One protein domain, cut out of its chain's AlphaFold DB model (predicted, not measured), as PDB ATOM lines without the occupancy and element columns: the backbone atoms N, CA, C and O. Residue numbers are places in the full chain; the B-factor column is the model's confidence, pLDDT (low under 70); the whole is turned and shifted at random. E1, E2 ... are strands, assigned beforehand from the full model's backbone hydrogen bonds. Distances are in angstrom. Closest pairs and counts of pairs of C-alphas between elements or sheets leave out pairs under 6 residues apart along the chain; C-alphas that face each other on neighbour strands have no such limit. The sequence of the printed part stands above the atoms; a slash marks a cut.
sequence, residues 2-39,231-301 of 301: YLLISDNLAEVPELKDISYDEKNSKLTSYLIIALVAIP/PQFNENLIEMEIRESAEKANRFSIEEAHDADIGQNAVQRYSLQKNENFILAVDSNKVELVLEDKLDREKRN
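AT A GLANCE: This is residues 2 to 39 and 231 to 301 of the 301 residues of the protein "Cadherin domain-containing protein" of Dissostichus mawsoni (UniProt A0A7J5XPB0). With little regular structure, the domain is two small antiparallel sheets, E5-E8-E7 and E2-E1-E6, loosely edge to edge at E7 and E6, with a short parallel pair, E3 and E4, at one end; residues 17 to 24 stick out. The 109 printed residues hold eight strands, E1 to E8 in order, and no named helix: all strand, with 35 residues in strands. It is compact, radius of gyration of the C-alphas 14.8 A, spanning 42 by 31 by 21 A.

HOW THE PARTS SIT: E8, residues 286 to 291, forms a hairpin with E7, residues 278 to 283 (N 281 to O 288, 2.8 A), and neighbours E5, residues 251 to 254 (N 252 to O 289, 2.8 A). The closest C-alphas of E7 and E6, residues 269 to 272, are 280 and 272, 6.1 A. E1, residues 2 to 6, neighbours E6 (N 4 to O 271, 2.8 A) and hairpin partner E2, residues 28 to 31 (N 3 to O 30, 2.9 A).

IN THESE COORDINATES: E1 begins at C-alpha 2 (-1.549, -16.499, -38.106); E8 ends at C-alpha 291 (8.659, -23.946, -47.433). E7 is 15.9 A long, E8 15.6 A. E3 is residues 36 to 38 and E4 residues 241 to 243.

THE WHOLE: Residues 40 to 230 are cut out, C-alphas 39 and 231 being 34.6 A apart. Links E1 to E2 and E5 to E6 are long. pLDDT is under 70 at residues 2, 9 to 39 and 299 to 301.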
ATOM      1  N   TYR A   2      -0.805 -15.960 -39.251       67.38
ATOM      2  CA  TYR A   2      -1.549 -16.499 -38.106       67.38
ATOM      3  C   TYR A   2      -1.633 -18.022 -38.181       67.38
ATOM      4  O   TYR A   2      -1.815 -18.574 -39.268       67.38
ATOM      5  N   LEU A   3      -1.490 -18.682 -37.035       71.62
ATOM      6  CA  LEU A   3      -1.793 -20.097 -36.854       71.62
ATOM      7  C   LEU A   3      -2.993 -20.186 -35.916       71.62
ATOM      8  O   LEU A   3      -2.989 -19.616 -34.827       71.62
ATOM      9  N   LEU A   4      -4.031 -20.870 -36.371       71.12
ATOM     10  CA  LEU A   4      -5.192 -21.205 -35.566       71.12
ATOM     11  C   LEU A   4      -5.110 -22.656 -35.140       71.12
ATOM     12  O   LEU A   4      -4.660 -23.518 -35.905       71.12
ATOM     13  N   ILE A   5      -5.618 -22.909 -33.946       75.75
ATOM     14  CA  ILE A   5      -5.762 -24.242 -33.384       75.75
ATOM     15  C   ILE A   5      -7.171 -24.418 -32.849       75.75
ATOM     16  O   ILE A   5      -7.779 -23.471 -32.353       75.75
ATOM     17  N   SER A   6      -7.691 -25.629 -33.017       76.69
ATOM     18  CA  SER A   6      -9.044 -25.981 -32.611       76.69
ATOM     19  C   SER A   6      -9.120 -27.431 -32.162       76.69
ATOM     20  O   SER A   6      -8.527 -28.333 -32.766       76.69
ATOM     21  N   ASP A   7      -9.902 -27.630 -31.119       74.62
ATOM     22  CA  ASP A   7     -10.428 -28.889 -30.601       74.62
ATOM     23  C   ASP A   7     -11.725 -29.312 -31.318       74.62
ATOM     24  O   ASP A   7     -12.209 -30.426 -31.154       74.62
ATOM     25  N   ASN A   8     -12.292 -28.454 -32.169       74.44
ATOM     26  CA  ASN A   8     -13.467 -28.762 -32.964       74.44
ATOM     27  C   ASN A   8     -13.173 -28.608 -34.461       74.44
ATOM     28  O   ASN A   8     -12.923 -27.516 -34.984       74.44
ATOM     29  N   LEU A   9     -13.250 -29.731 -35.182       66.62
ATOM     30  CA  LEU A   9     -13.047 -29.810 -36.632       66.62
ATOM     31  C   LEU A   9     -14.011 -28.922 -37.430       66.62
ATOM     32  O   LEU A   9     -13.636 -28.453 -38.509       66.62
ATOM     33  N   ALA A  10     -15.228 -28.710 -36.924       64.00
ATOM     34  CA  ALA A  10     -16.248 -27.892 -37.575       64.00
ATOM     35  C   ALA A  10     -16.050 -26.388 -37.340       64.00
ATOM     36  O   ALA A  10     -16.574 -25.584 -38.106       64.00
ATOM     37  N   GLU A  11     -15.291 -26.010 -36.310       62.72
ATOM     38  CA  GLU A  11     -15.125 -24.614 -35.908       62.72
ATOM     39  C   GLU A  11     -13.946 -23.926 -36.582       62.72
ATOM     40  O   GLU A  11     -13.737 -22.767 -36.306       62.72
ATOM     41  N   VAL A  12     -13.175 -24.553 -37.473       61.78
ATOM     42  CA  VAL A  12     -12.052 -23.854 -38.130       61.78
ATOM     43  C   VAL A  12     -12.522 -23.174 -39.429       61.78
ATOM     44  O   VAL A  12     -12.517 -23.843 -40.469       61.78
ATOM     45  N   PRO A  13     -12.912 -21.877 -39.434       60.84
ATOM     46  CA  PRO A  13     -13.171 -21.145 -40.666       60.84
ATOM     47  C   PRO A  13     -11.874 -20.948 -41.454       60.84
ATOM     48  O   PRO A  13     -10.763 -20.975 -40.911       60.84
ATOM     49  N   GLU A  14     -11.999 -20.704 -42.760       58.12
ATOM     50  CA  GLU A  14     -10.860 -20.223 -43.532       58.12
ATOM     51  C   GLU A  14     -10.420 -18.862 -42.972       58.12
ATOM     52  O   GLU A  14     -11.214 -17.933 -42.860       58.12
ATOM     53  N   LEU A  15      -9.125 -18.712 -42.668       57.22
ATOM     54  CA  LEU A  15      -8.500 -17.492 -42.121       57.22
ATOM     55  C   LEU A  15      -8.691 -16.212 -42.962       57.22
ATOM     56  O   LEU A  15      -8.209 -15.148 -42.582       57.22
ATOM     57  N   LYS A  16      -9.355 -16.309 -44.116       51.69
ATOM     58  CA  LYS A  16      -9.783 -15.173 -44.938       51.69
ATOM     59  C   LYS A  16     -11.077 -14.526 -44.441       51.69
ATOM     60  O   LYS A  16     -11.259 -13.338 -44.685       51.69
ATOM     61  N   ASP A  17     -11.917 -15.278 -43.733       50.09
ATOM     62  CA  ASP A  17     -13.256 -14.855 -43.305       50.09
ATOM     63  C   ASP A  17     -13.299 -14.389 -41.841       50.09
ATOM     64  O   ASP A  17     -14.362 -14.068 -41.310       50.09
ATOM     65  N   ILE A  18     -12.141 -14.296 -41.178       54.59
ATOM     66  CA  ILE A  18     -12.047 -13.877 -39.775       54.59
ATOM     67  C   ILE A  18     -12.037 -12.350 -39.706       54.59
ATOM     68  O   ILE A  18     -11.003 -11.689 -39.589       54.59
ATOM     69  N   SER A  19     -13.239 -11.792 -39.819       47.44
ATOM     70  CA  SER A  19     -13.576 -10.476 -39.287       47.44
ATOM     71  C   SER A  19     -13.270 -10.454 -37.784       47.44
ATOM     72  O   SER A  19     -13.544 -11.426 -37.087       47.44
ATOM     73  N   TYR A  20     -12.701  -9.349 -37.297       46.97
ATOM     74  CA  TYR A  20     -12.262  -9.076 -35.916       46.97
ATOM     75  C   TYR A  20     -13.410  -9.027 -34.883       46.97
ATOM     76  O   TYR A  20     -13.436  -8.161 -34.011       46.97
ATOM     77  N   ASP A  21     -14.392  -9.917 -34.979       42.53
ATOM     78  CA  ASP A  21     -15.530  -9.926 -34.076       42.53
ATOM     79  C   ASP A  21     -16.072 -11.347 -33.909       42.53
ATOM     80  O   ASP A  21     -16.973 -11.762 -34.623       42.53
ATOM     81  N   GLU A  22     -15.514 -12.104 -32.961       45.50
ATOM     82  CA  GLU A  22     -16.279 -13.158 -32.292       45.50
ATOM     83  C   GLU A  22     -15.670 -13.496 -30.926       45.50
ATOM     84  O   GLU A  22     -14.725 -14.262 -30.781       45.50
ATOM     85  N   LYS A  23     -16.239 -12.886 -29.883       39.59
ATOM     86  CA  LYS A  23     -15.905 -13.113 -28.468       39.59
ATOM     87  C   LYS A  23     -16.518 -14.398 -27.881       39.59
ATOM     88  O   LYS A  23     -16.752 -14.437 -26.681       39.59
ATOM     89  N   ASN A  24     -16.802 -15.424 -28.685       40.28
ATOM     90  CA  ASN A  24     -17.477 -16.642 -28.204       40.28
ATOM     91  C   ASN A  24     -17.048 -17.958 -28.889       40.28
ATOM     92  O   ASN A  24     -17.673 -18.981 -28.617       40.28
ATOM     93  N   SER A  25     -16.036 -17.974 -29.762       51.16
ATOM     94  CA  SER A  25     -15.584 -19.222 -30.400       51.16
ATOM     95  C   SER A  25     -14.487 -19.903 -29.573       51.16
ATOM     96  O   SER A  25     -13.640 -19.226 -28.991       51.16
ATOM     97  N   LYS A  26     -14.474 -21.243 -29.534       56.66
ATOM     98  CA  LYS A  26     -13.442 -22.064 -28.860       56.66
ATOM     99  C   LYS A  26     -12.090 -22.050 -29.589       56.66
ATOM    100  O   LYS A  26     -11.202 -22.857 -29.339       56.66
ATOM    101  N   LEU A  27     -11.930 -21.126 -30.533       55.31
ATOM    102  CA  LEU A  27     -10.777 -21.025 -31.405       55.31
ATOM    103  C   LEU A  27      -9.751 -20.094 -30.787       55.31
ATOM    104  O   LEU A  27      -9.941 -18.875 -30.735       55.31
ATOM    105  N   THR A  28      -8.612 -20.653 -30.407       59.50
ATOM    106  CA  THR A  28      -7.473 -19.836 -30.003       59.50
ATOM    107  C   THR A  28      -6.686 -19.417 -31.245       59.50
ATOM    108  O   THR A  28      -6.289 -20.241 -32.077       59.50
ATOM    109  N   SER A  29      -6.454 -18.109 -31.379       53.59
ATOM    110  CA  SER A  29      -5.669 -17.536 -32.473       53.59
ATOM    111  C   SER A  29      -4.274 -17.143 -32.007       53.59
ATOM    112  O   SER A  29      -4.119 -16.459 -30.998       53.59
ATOM    113  N   TYR A  30      -3.256 -17.558 -32.764       55.56
ATOM    114  CA  TYR A  30      -1.858 -17.246 -32.484       55.56
ATOM    115  C   TYR A  30      -1.228 -16.485 -33.639       55.56
ATOM    116  O   TYR A  30      -1.418 -16.803 -34.818       55.56
ATOM    117  N   LEU A  31      -0.439 -15.467 -33.295       44.59
ATOM    118  CA  LEU A  31       0.405 -14.770 -34.250       44.59
ATOM    119  C   LEU A  31       1.737 -15.516 -34.338       44.59
ATOM    120  O   LEU A  31       2.521 -15.523 -33.400       44.59
ATOM    121  N   ILE A  32       2.022 -16.094 -35.496       51.22
ATOM    122  CA  ILE A  32       3.379 -16.494 -35.857       51.22
ATOM    123  C   ILE A  32       4.044 -15.278 -36.511       51.22
ATOM    124  O   ILE A  32       3.774 -14.939 -37.677       51.22
ATOM    125  N   ILE A  33       4.931 -14.603 -35.773       35.72
ATOM    126  CA  ILE A  33       5.930 -13.724 -36.395       35.72
ATOM    127  C   ILE A  33       7.068 -14.625 -36.859       35.72
ATOM    128  O   ILE A  33       8.127 -14.732 -36.260       35.72
ATOM    129  N   ALA A  34       6.846 -15.271 -37.992       40.28
ATOM    130  CA  ALA A  34       7.944 -15.679 -38.837       40.28
ATOM    131  C   ALA A  34       8.123 -14.545 -39.838       40.28
ATOM    132  O   ALA A  34       7.225 -14.294 -40.650       40.28
ATOM    133  N   LEU A  35       9.226 -13.810 -39.708       44.41
ATOM    134  CA  LEU A  35      10.103 -13.407 -40.812       44.41
ATOM    135  C   LEU A  35      11.153 -12.420 -40.294       44.41
ATOM    136  O   LEU A  35      11.096 -11.223 -40.563       44.41
ATOM    137  N   VAL A  36      12.157 -12.953 -39.602       39.56
ATOM    138  CA  VAL A  36      13.498 -12.370 -39.645       39.56
ATOM    139  C   VAL A  36      14.300 -13.275 -40.568       39.56
ATOM    140  O   VAL A  36      14.791 -14.330 -40.173       39.56
ATOM    141  N   ALA A  37      14.340 -12.914 -41.850       41.25
ATOM    142  CA  ALA A  37      15.229 -13.577 -42.789       41.25
ATOM    143  C   ALA A  37      16.651 -13.109 -42.478       41.25
ATOM    144  O   ALA A  37      16.982 -11.929 -42.614       41.25
ATOM    145  N   ILE A  38      17.469 -14.040 -42.000       41.09
ATOM    146  CA  ILE A  38      18.874 -13.770 -41.726       41.09
ATOM    147  C   ILE A  38      19.621 -13.922 -43.051       41.09
ATOM    148  O   ILE A  38      19.538 -15.000 -43.655       41.09
ATOM    149  N   PRO A  39      20.342 -12.884 -43.510       35.56
ATOM    150  CA  PRO A  39      21.151 -13.003 -44.708       35.56
ATOM    151  C   PRO A  39      22.186 -14.109 -44.516       35.56
ATOM    152  O   PRO A  39      22.732 -14.306 -43.423       35.56
ATOM    153  N   PRO A 231      -7.206 -25.510 -26.853       89.56
ATOM    154  CA  PRO A 231      -5.837 -25.732 -27.273       89.56
ATOM    155  C   PRO A 231      -4.986 -24.481 -27.062       89.56
ATOM    156  O   PRO A 231      -5.385 -23.378 -27.462       89.56
ATOM    157  N   GLN A 232      -3.799 -24.654 -26.476       86.00
ATOM    158  CA  GLN A 232      -2.848 -23.568 -26.252       86.00
ATOM    159  C   GLN A 232      -1.415 -23.957 -26.615       86.00
ATOM    160  O   GLN A 232      -0.939 -25.027 -26.248       86.00
ATOM    161  N   PHE A 233      -0.694 -23.071 -27.299       86.94
ATOM    162  CA  PHE A 233       0.766 -23.175 -27.389       86.94
ATOM    163  C   PHE A 233       1.419 -22.669 -26.103       86.94
ATOM    164  O   PHE A 233       0.842 -21.854 -25.384       86.94
ATOM    165  N   ASN A 234       2.656 -23.105 -25.860       85.12
ATOM    166  CA  ASN A 234       3.466 -22.623 -24.739       85.12
ATOM    167  C   ASN A 234       3.713 -21.109 -24.811       85.12
ATOM    168  O   ASN A 234       3.735 -20.435 -23.785       85.12
ATOM    169  N   GLU A 235       3.860 -20.582 -26.029       81.75
ATOM    170  CA  GLU A 235       4.116 -19.170 -26.297       81.75
ATOM    171  C   GLU A 235       2.995 -18.565 -27.151       81.75
ATOM    172  O   GLU A 235       2.545 -19.147 -28.139       81.75
ATOM    173  N   ASN A 236       2.579 -17.342 -26.813       74.00
ATOM    174  CA  ASN A 236       1.574 -16.590 -27.581       74.00
ATOM    175  C   ASN A 236       2.099 -16.115 -28.944       74.00
ATOM    176  O   ASN A 236       1.325 -15.745 -29.832       74.00
ATOM    177  N   LEU A 237       3.422 -16.096 -29.078       76.50
ATOM    178  CA  LEU A 237       4.149 -15.657 -30.245       76.50
ATOM    179  C   LEU A 237       5.281 -16.646 -30.515       76.50
ATOM    180  O   LEU A 237       6.203 -16.772 -29.716       76.50
ATOM    181  N   ILE A 238       5.216 -17.319 -31.662       80.25
ATOM    182  CA  ILE A 238       6.263 -18.240 -32.107       80.25
ATOM    183  C   ILE A 238       7.127 -17.509 -33.132       80.25
ATOM    184  O   ILE A 238       6.678 -17.232 -34.250       80.25
ATOM    185  N   GLU A 239       8.354 -17.177 -32.736       77.81
ATOM    186  CA  GLU A 239       9.359 -16.577 -33.612       77.81
ATOM    187  C   GLU A 239      10.258 -17.656 -34.210       77.81
ATOM    188  O   GLU A 239      10.743 -18.550 -33.517       77.81
ATOM    189  N   MET A 240      10.478 -17.583 -35.522       76.94
ATOM    190  CA  MET A 240      11.304 -18.547 -36.240       76.94
ATOM    191  C   MET A 240      12.249 -17.832 -37.201       76.94
ATOM    192  O   MET A 240      11.825 -17.027 -38.038       76.94
ATOM    193  N   GLU A 241      13.531 -18.171 -37.102       78.69
ATOM    194  CA  GLU A 241      14.587 -17.658 -37.967       78.69
ATOM    195  C   GLU A 241      14.873 -18.656 -39.090       78.69
ATOM    196  O   GLU A 241      15.353 -19.768 -38.860       78.69
ATOM    197  N   ILE A 242      14.584 -18.259 -40.330       80.69
ATOM    198  CA  ILE A 242      14.811 -19.094 -41.510       80.69
ATOM    199  C   ILE A 242      15.751 -18.361 -42.456       80.69
ATOM    200  O   ILE A 242      15.544 -17.195 -42.798       80.69
ATOM    201  N   ARG A 243      16.792 -19.064 -42.905       79.44
ATOM    202  CA  ARG A 243      17.717 -18.542 -43.912       79.44
ATOM    203  C   ARG A 243      17.010 -18.409 -45.252       79.44
ATOM    204  O   ARG A 243      16.344 -19.338 -45.695       79.44
ATOM    205  N   GLU A 244      17.244 -17.301 -45.944       79.94
ATOM    206  CA  GLU A 244      16.732 -17.085 -47.305       79.94
ATOM    207  C   GLU A 244      17.201 -18.159 -48.303       79.94
ATOM    208  O   GLU A 244      16.489 -18.531 -49.232       79.94
ATOM    209  N   SER A 245      18.393 -18.713 -48.060       82.06
ATOM    210  CA  SER A 245      18.986 -19.798 -48.838       82.06
ATOM    211  C   SER A 245      18.354 -21.165 -48.573       82.06
ATOM    212  O   SER A 245      18.801 -22.152 -49.156       82.06
ATOM    213  N   ALA A 246      17.338 -21.246 -47.706       85.62
ATOM    214  CA  ALA A 246      16.595 -22.472 -47.473       85.62
ATOM    215  C   ALA A 246      15.996 -22.998 -48.785       85.62
ATOM    216  O   ALA A 246      15.385 -22.272 -49.573       85.62
ATOM    217  N   GLU A 247      16.190 -24.293 -49.019       88.38
ATOM    218  CA  GLU A 247      15.656 -24.965 -50.191       88.38
ATOM    219  C   GLU A 247      14.144 -25.156 -50.058       88.38
ATOM    220  O   GLU A 247      13.597 -25.300 -48.960       88.38
ATOM    221  N   LYS A 248      13.456 -25.168 -51.202       89.81
ATOM    222  CA  LYS A 248      12.041 -25.538 -51.254       89.81
ATOM    223  C   LYS A 248      11.856 -26.938 -50.659       89.81
ATOM    224  O   LYS A 248      12.716 -27.796 -50.818       89.81
ATOM    225  N   ALA A 249      10.711 -27.155 -50.026       89.88
ATOM    226  CA  ALA A 249      10.344 -28.334 -49.249       89.88
ATOM    227  C   ALA A 249      11.101 -28.528 -47.921       89.88
ATOM    228  O   ALA A 249      10.818 -29.501 -47.218       89.88
ATOM    229  N   ASN A 250      11.988 -27.604 -47.525       89.25
ATOM    230  CA  ASN A 250      12.523 -27.598 -46.164       89.25
ATOM    231  C   ASN A 250      11.384 -27.494 -45.141       89.25
ATOM    232  O   ASN A 250      10.435 -26.725 -45.324       89.25
ATOM    233  N   ARG A 251      11.495 -28.286 -44.072       90.88
ATOM    234  CA  ARG A 251      10.494 -28.420 -43.011       90.88
ATOM    235  C   ARG A 251      11.005 -27.793 -41.722       90.88
ATOM    236  O   ARG A 251      12.147 -28.034 -41.335       90.88
ATOM    237  N   PHE A 252      10.149 -27.035 -41.054       87.69
ATOM    238  CA  PHE A 252      10.449 -26.376 -39.793       87.69
ATOM    239  C   PHE A 252       9.420 -26.791 -38.748       87.69
ATOM    240  O   PHE A 252       8.233 -26.506 -38.902       87.69
ATOM    241  N   SER A 253       9.874 -27.483 -37.706       89.25
ATOM    242  CA  SER A 253       9.000 -27.962 -36.636       89.25
ATOM    243  C   SER A 253       8.482 -26.799 -35.800       89.25
ATOM    244  O   SER A 253       9.246 -25.917 -35.412       89.25
ATOM    245  N   ILE A 254       7.190 -26.838 -35.505       87.00
ATOM    246  CA  ILE A 254       6.520 -26.003 -34.515       87.00
ATOM    247  C   ILE A 254       6.238 -26.895 -33.303       87.00
ATOM    248  O   ILE A 254       5.986 -28.093 -33.457       87.00
ATOM    249  N   GLU A 255       6.313 -26.330 -32.101       85.12
ATOM    250  CA  GLU A 255       5.839 -27.025 -30.903       85.12
ATOM    251  C   GLU A 255       4.338 -27.302 -31.013       85.12
ATOM    252  O   GLU A 255       3.579 -26.490 -31.539       85.12
ATOM    253  N   GLU A 256       3.902 -28.462 -30.540       87.44
ATOM    254  CA  GLU A 256       2.487 -28.816 -30.561       87.44
ATOM    255  C   GLU A 256       1.705 -27.976 -29.554       87.44
ATOM    256  O   GLU A 256       2.202 -27.636 -28.480       87.44
ATOM    257  N   ALA A 257       0.452 -27.682 -29.886       88.25
ATOM    258  CA  ALA A 257      -0.464 -27.136 -28.908       88.25
ATOM    259  C   ALA A 257      -0.815 -28.203 -27.868       88.25
ATOM    260  O   ALA A 257      -0.899 -29.403 -28.150       88.25
ATOM    261  N   HIS A 258      -1.042 -27.748 -26.649       88.56
ATOM    262  CA  HIS A 258      -1.451 -28.563 -25.532       88.56
ATOM    263  C   HIS A 258      -2.892 -28.243 -25.169       88.56
ATOM    264  O   HIS A 258      -3.258 -27.088 -24.973       88.56
ATOM    265  N   ASP A 259      -3.679 -29.304 -25.064       89.81
ATOM    266  CA  ASP A 259      -5.000 -29.289 -24.460       89.81
ATOM    267  C   ASP A 259      -4.978 -30.184 -23.215       89.81
ATOM    268  O   ASP A 259      -4.202 -31.155 -23.144       89.81
ATOM    269  N   ALA A 260      -5.756 -29.806 -22.209       89.56
ATOM    270  CA  ALA A 260      -5.935 -30.597 -21.002       89.56
ATOM    271  C   ALA A 260      -7.020 -31.672 -21.193       89.56
ATOM    272  O   ALA A 260      -6.901 -32.754 -20.598       89.56
ATOM    273  N   ASP A 261      -7.974 -31.404 -22.086       90.44
ATOM    274  CA  ASP A 261      -9.092 -32.280 -22.422       90.44
ATOM    275  C   ASP A 261      -8.614 -33.491 -23.246       90.44
ATOM    276  O   ASP A 261      -7.478 -33.549 -23.747       90.44
ATOM    277  N   ILE A 262      -9.463 -34.516 -23.375       89.06
ATOM    278  CA  ILE A 262      -9.096 -35.780 -24.035       89.06
ATOM    279  C   ILE A 262     -10.037 -36.170 -25.179       89.06
ATOM    280  O   ILE A 262     -11.166 -35.716 -25.331       89.06
ATOM    281  N   GLY A 263      -9.570 -37.095 -26.020       87.75
ATOM    282  CA  GLY A 263     -10.397 -37.683 -27.070       87.75
ATOM    283  C   GLY A 263     -10.800 -36.660 -28.131       87.75
ATOM    284  O   GLY A 263      -9.939 -36.143 -28.836       87.75
ATOM    285  N   GLN A 264     -12.104 -36.420 -28.279       86.31
ATOM    286  CA  GLN A 264     -12.637 -35.467 -29.265       86.31
ATOM    287  C   GLN A 264     -12.494 -34.008 -28.830       86.31
ATOM    288  O   GLN A 264     -12.565 -33.138 -29.686       86.31
ATOM    289  N   ASN A 265     -12.287 -33.762 -27.537       86.75
ATOM    290  CA  ASN A 265     -12.116 -32.424 -26.984       86.75
ATOM    291  C   ASN A 265     -10.638 -32.009 -26.932       86.75
ATOM    292  O   ASN A 265     -10.337 -30.852 -26.706       86.75
ATOM    293  N   ALA A 266      -9.708 -32.934 -27.189       87.88
ATOM    294  CA  ALA A 266      -8.302 -32.594 -27.379       87.88
ATOM    295  C   ALA A 266      -8.076 -31.881 -28.725       87.88
ATOM    296  O   ALA A 266      -8.945 -31.890 -29.597       87.88
ATOM    297  N   VAL A 267      -6.866 -31.362 -28.953       89.19
ATOM    298  CA  VAL A 267      -6.475 -30.718 -30.221       89.19
ATOM    299  C   VAL A 267      -6.804 -31.599 -31.433       89.19
ATOM    300  O   VAL A 267      -6.227 -32.671 -31.609       89.19
ATOM    301  N   GLN A 268      -7.693 -31.122 -32.310       86.12
ATOM    302  CA  GLN A 268      -8.112 -31.866 -33.505       86.12
ATOM    303  C   GLN A 268      -7.452 -31.351 -34.782       86.12
ATOM    304  O   GLN A 268      -7.213 -32.119 -35.719       86.12
ATOM    305  N   ARG A 269      -7.209 -30.038 -34.877       85.19
ATOM    306  CA  ARG A 269      -6.749 -29.417 -36.122       85.19
ATOM    307  C   ARG A 269      -5.897 -28.179 -35.879       85.19
ATOM    308  O   ARG A 269      -6.203 -27.333 -35.046       85.19
ATOM    309  N   TYR A 270      -4.897 -28.040 -36.743       86.19
ATOM    310  CA  TYR A 270      -4.114 -26.827 -36.930       86.19
ATOM    311  C   TYR A 270      -4.435 -26.225 -38.302       86.19
ATOM    312  O   TYR A 270      -4.619 -26.955 -39.280       86.19
ATOM    313  N   SER A 271      -4.501 -24.900 -38.390       84.12
ATOM    314  CA  SER A 271      -4.780 -24.184 -39.636       84.12
ATOM    315  C   SER A 271      -3.905 -22.952 -39.759       84.12
ATOM    316  O   SER A 271      -3.904 -22.083 -38.891       84.12
ATOM    317  N   LEU A 272      -3.155 -22.874 -40.852       85.31
ATOM    318  CA  LEU A 272      -2.247 -21.769 -41.124       85.31
ATOM    319  C   LEU A 272      -2.893 -20.769 -42.071       85.31
ATOM    320  O   LEU A 272      -3.508 -21.139 -43.075       85.31
ATOM    321  N   GLN A 273      -2.700 -19.484 -41.790       83.25
ATOM    322  CA  GLN A 273      -3.174 -18.423 -42.661       83.25
ATOM    323  C   GLN A 273      -2.529 -18.583 -44.032       83.25
ATOM    324  O   GLN A 273      -1.300 -18.641 -44.151       83.25
ATOM    325  N   LYS A 274      -3.371 -18.614 -45.072       82.50
ATOM    326  CA  LYS A 274      -2.903 -18.721 -46.450       82.50
ATOM    327  C   LYS A 274      -1.866 -17.634 -46.734       82.50
ATOM    328  O   LYS A 274      -2.118 -16.450 -46.518       82.50
ATOM    329  N   ASN A 275      -0.716 -18.061 -47.226       82.50
ATOM    330  CA  ASN A 275       0.423 -17.222 -47.562       82.50
ATOM    331  C   ASN A 275       1.161 -17.846 -48.762       82.50
ATOM    332  O   ASN A 275       0.785 -18.926 -49.209       82.50
ATOM    333  N   GLU A 276       2.159 -17.151 -49.307       82.81
ATOM    334  CA  GLU A 276       2.867 -17.583 -50.524       82.81
ATOM    335  C   GLU A 276       4.043 -18.522 -50.241       82.81
ATOM    336  O   GLU A 276       4.457 -19.267 -51.116       82.81
ATOM    337  N   ASN A 277       4.618 -18.481 -49.039       85.69
ATOM    338  CA  ASN A 277       5.914 -19.106 -48.785       85.69
ATOM    339  C   ASN A 277       5.811 -20.432 -48.037       85.69
ATOM    340  O   ASN A 277       6.688 -21.275 -48.190       85.69
ATOM    341  N   PHE A 278       4.771 -20.621 -47.228       87.94
ATOM    342  CA  PHE A 278       4.647 -21.734 -46.301       87.94
ATOM    343  C   PHE A 278       3.275 -22.386 -46.359       87.94
ATOM    344  O   PHE A 278       2.239 -21.721 -46.298       87.94
ATOM    345  N   ILE A 279       3.294 -23.712 -46.324       90.25
ATOM    346  CA  ILE A 279       2.128 -24.548 -46.049       90.25
ATOM    347  C   ILE A 279       2.320 -25.267 -44.720       90.25
ATOM    348  O   ILE A 279       3.444 -25.465 -44.259       90.25
ATOM    349  N   LEU A 280       1.213 -25.671 -44.106       89.94
ATOM    350  CA  LEU A 280       1.236 -26.453 -42.881       89.94
ATOM    351  C   LEU A 280       1.146 -27.940 -43.211       89.94
ATOM    352  O   LEU A 280       0.199 -28.375 -43.868       89.94
ATOM    353  N   ALA A 281       2.109 -28.716 -42.731       89.88
ATOM    354  CA  ALA A 281       2.055 -30.165 -42.722       89.88
ATOM    355  C   ALA A 281       1.853 -30.636 -41.282       89.88
ATOM    356  O   ALA A 281       2.688 -30.382 -40.417       89.88
ATOM    357  N   VAL A 282       0.740 -31.323 -41.034       86.94
ATOM    358  CA  VAL A 282       0.434 -31.926 -39.734       86.94
ATOM    359  C   VAL A 282       0.495 -33.437 -39.899       86.94
ATOM    360  O   VAL A 282      -0.232 -34.001 -40.717       86.94
ATOM    361  N   ASP A 283       1.383 -34.071 -39.146       84.31
ATOM    362  CA  ASP A 283       1.432 -35.516 -38.945       84.31
ATOM    363  C   ASP A 283       1.089 -35.824 -37.478       84.31
ATOM    364  O   ASP A 283       1.053 -34.926 -36.640       84.31
ATOM    365  N   SER A 284       0.840 -37.092 -37.160       75.44
ATOM    366  CA  SER A 284       0.242 -37.550 -35.895       75.44
ATOM    367  C   SER A 284       0.927 -37.010 -34.631       75.44
ATOM    368  O   SER A 284       0.247 -36.823 -33.632       75.44
ATOM    369  N   ASN A 285       2.239 -36.743 -34.690       76.31
ATOM    370  CA  ASN A 285       3.037 -36.196 -33.584       76.31
ATOM    371  C   ASN A 285       3.956 -35.035 -34.029       76.31
ATOM    372  O   ASN A 285       5.039 -34.855 -33.457       76.31
ATOM    373  N   LYS A 286       3.640 -34.355 -35.143       84.81
ATOM    374  CA  LYS A 286       4.467 -33.251 -35.655       84.81
ATOM    375  C   LYS A 286       3.639 -32.207 -36.380       84.81
ATOM    376  O   LYS A 286       2.947 -32.512 -37.349       84.81
ATOM    377  N   VAL A 287       3.822 -30.955 -35.987       89.12
ATOM    378  CA  VAL A 287       3.317 -29.788 -36.710       89.12
ATOM    379  C   VAL A 287       4.507 -29.103 -37.368       89.12
ATOM    380  O   VAL A 287       5.419 -28.651 -36.685       89.12
ATOM    381  N   GLU A 288       4.538 -29.048 -38.698       90.56
ATOM    382  CA  GLU A 288       5.674 -28.512 -39.450       90.56
ATOM    383  C   GLU A 288       5.221 -27.474 -40.482       90.56
ATOM    384  O   GLU A 288       4.257 -27.673 -41.222       90.56
ATOM    385  N   LEU A 289       5.961 -26.369 -40.578       89.38
ATOM    386  CA  LEU A 289       5.886 -25.460 -41.719       89.38
ATOM    387  C   LEU A 289       6.761 -26.005 -42.838       89.38
ATOM    388  O   LEU A 289       7.940 -26.285 -42.630       89.38
ATOM    389  N   VAL A 290       6.203 -26.118 -44.035       90.81
ATOM    390  CA  VAL A 290       6.938 -26.534 -45.229       90.81
ATOM    391  C   VAL A 290       7.105 -25.332 -46.138       90.81
ATOM    392  O   VAL A 290       6.118 -24.691 -46.498       90.81
ATOM    393  N   LEU A 291       8.348 -25.036 -46.516       89.31
ATOM    394  CA  LEU A 291       8.659 -23.946 -47.433       89.31
ATOM    395  C   LEU A 291       8.262 -24.325 -48.865       89.31
ATOM    396  O   LEU A 291       8.920 -25.142 -49.503       89.31
ATOM    397  N   GLU A 292       7.196 -23.734 -49.386       89.12
ATOM    398  CA  GLU A 292       6.709 -23.972 -50.747       89.12
ATOM    399  C   GLU A 292       7.453 -23.097 -51.774       89.12
ATOM    400  O   GLU A 292       7.851 -23.561 -52.853       89.12
ATOM    401  N   ASP A 293       7.752 -21.852 -51.393       85.94
ATOM    402  CA  ASP A 293       8.457 -20.878 -52.225       85.94
ATOM    403  C   ASP A 293       9.696 -20.299 -51.555       85.94
ATOM    404  O   ASP A 293       9.758 -20.146 -50.340       85.94
ATOM    405  N   LYS A 294      10.703 -19.958 -52.373       84.19
ATOM    406  CA  LYS A 294      11.959 -19.391 -51.874       84.19
ATOM    407  C   LYS A 294      11.689 -18.097 -51.117       84.19
ATOM    408  O   LYS A 294      10.941 -17.238 -51.588       84.19
ATOM    409  N   LEU A 295      12.350 -17.970 -49.974       83.88
ATOM    410  CA  LEU A 295      12.346 -16.742 -49.205       83.88
ATOM    411  C   LEU A 295      13.254 -15.719 -49.871       83.88
ATOM    412  O   LEU A 295      14.301 -16.047 -50.425       83.88
ATOM    413  N   ASP A 296      12.815 -14.477 -49.806       80.62
ATOM    414  CA  ASP A 296      13.509 -13.331 -50.359       80.62
ATOM    415  C   ASP A 296      13.247 -12.186 -49.386       80.62
ATOM    416  O   ASP A 296      12.116 -11.698 -49.266       80.62
ATOM    417  N   ARG A 297      14.266 -11.849 -48.595       75.31
ATOM    418  CA  ARG A 297      14.161 -10.830 -47.550       75.31
ATOM    419  C   ARG A 297      13.868  -9.470 -48.175       75.31
ATOM    420  O   ARG A 297      13.082  -8.698 -47.633       75.31
ATOM    421  N   GLU A 298      14.474  -9.198 -49.326       75.31
ATOM    422  CA  GLU A 298      14.413  -7.925 -50.034       75.31
ATOM    423  C   GLU A 298      13.021  -7.628 -50.614       75.31
ATOM    424  O   GLU A 298      12.717  -6.470 -50.899       75.31
ATOM    425  N   LYS A 299      12.143  -8.635 -50.744       68.25
ATOM    426  CA  LYS A 299      10.748  -8.446 -51.185       68.25
ATOM    427  C   LYS A 299       9.832  -7.782 -50.156       68.25
ATOM    428  O   LYS A 299       8.791  -7.257 -50.550       68.25
ATOM    429  N   ARG A 300      10.165  -7.813 -48.861       53.09
ATOM    430  CA  ARG A 300       9.397  -7.151 -47.789       53.09
ATOM    431  C   ARG A 300      10.151  -5.913 -47.295       53.09
ATOM    432  O   ARG A 300      10.777  -5.960 -46.242       53.09
ATOM    433  N   ASN A 301      10.070  -4.827 -48.061       35.94
ATOM    434  CA  ASN A 301      10.410  -3.471 -47.613       35.94
ATOM    435  C   ASN A 301       9.143  -2.619 -47.534       35.94
ATOM    436  O   ASN A 301       8.348  -2.680 -48.499       35.94
TER     437      ASN A 301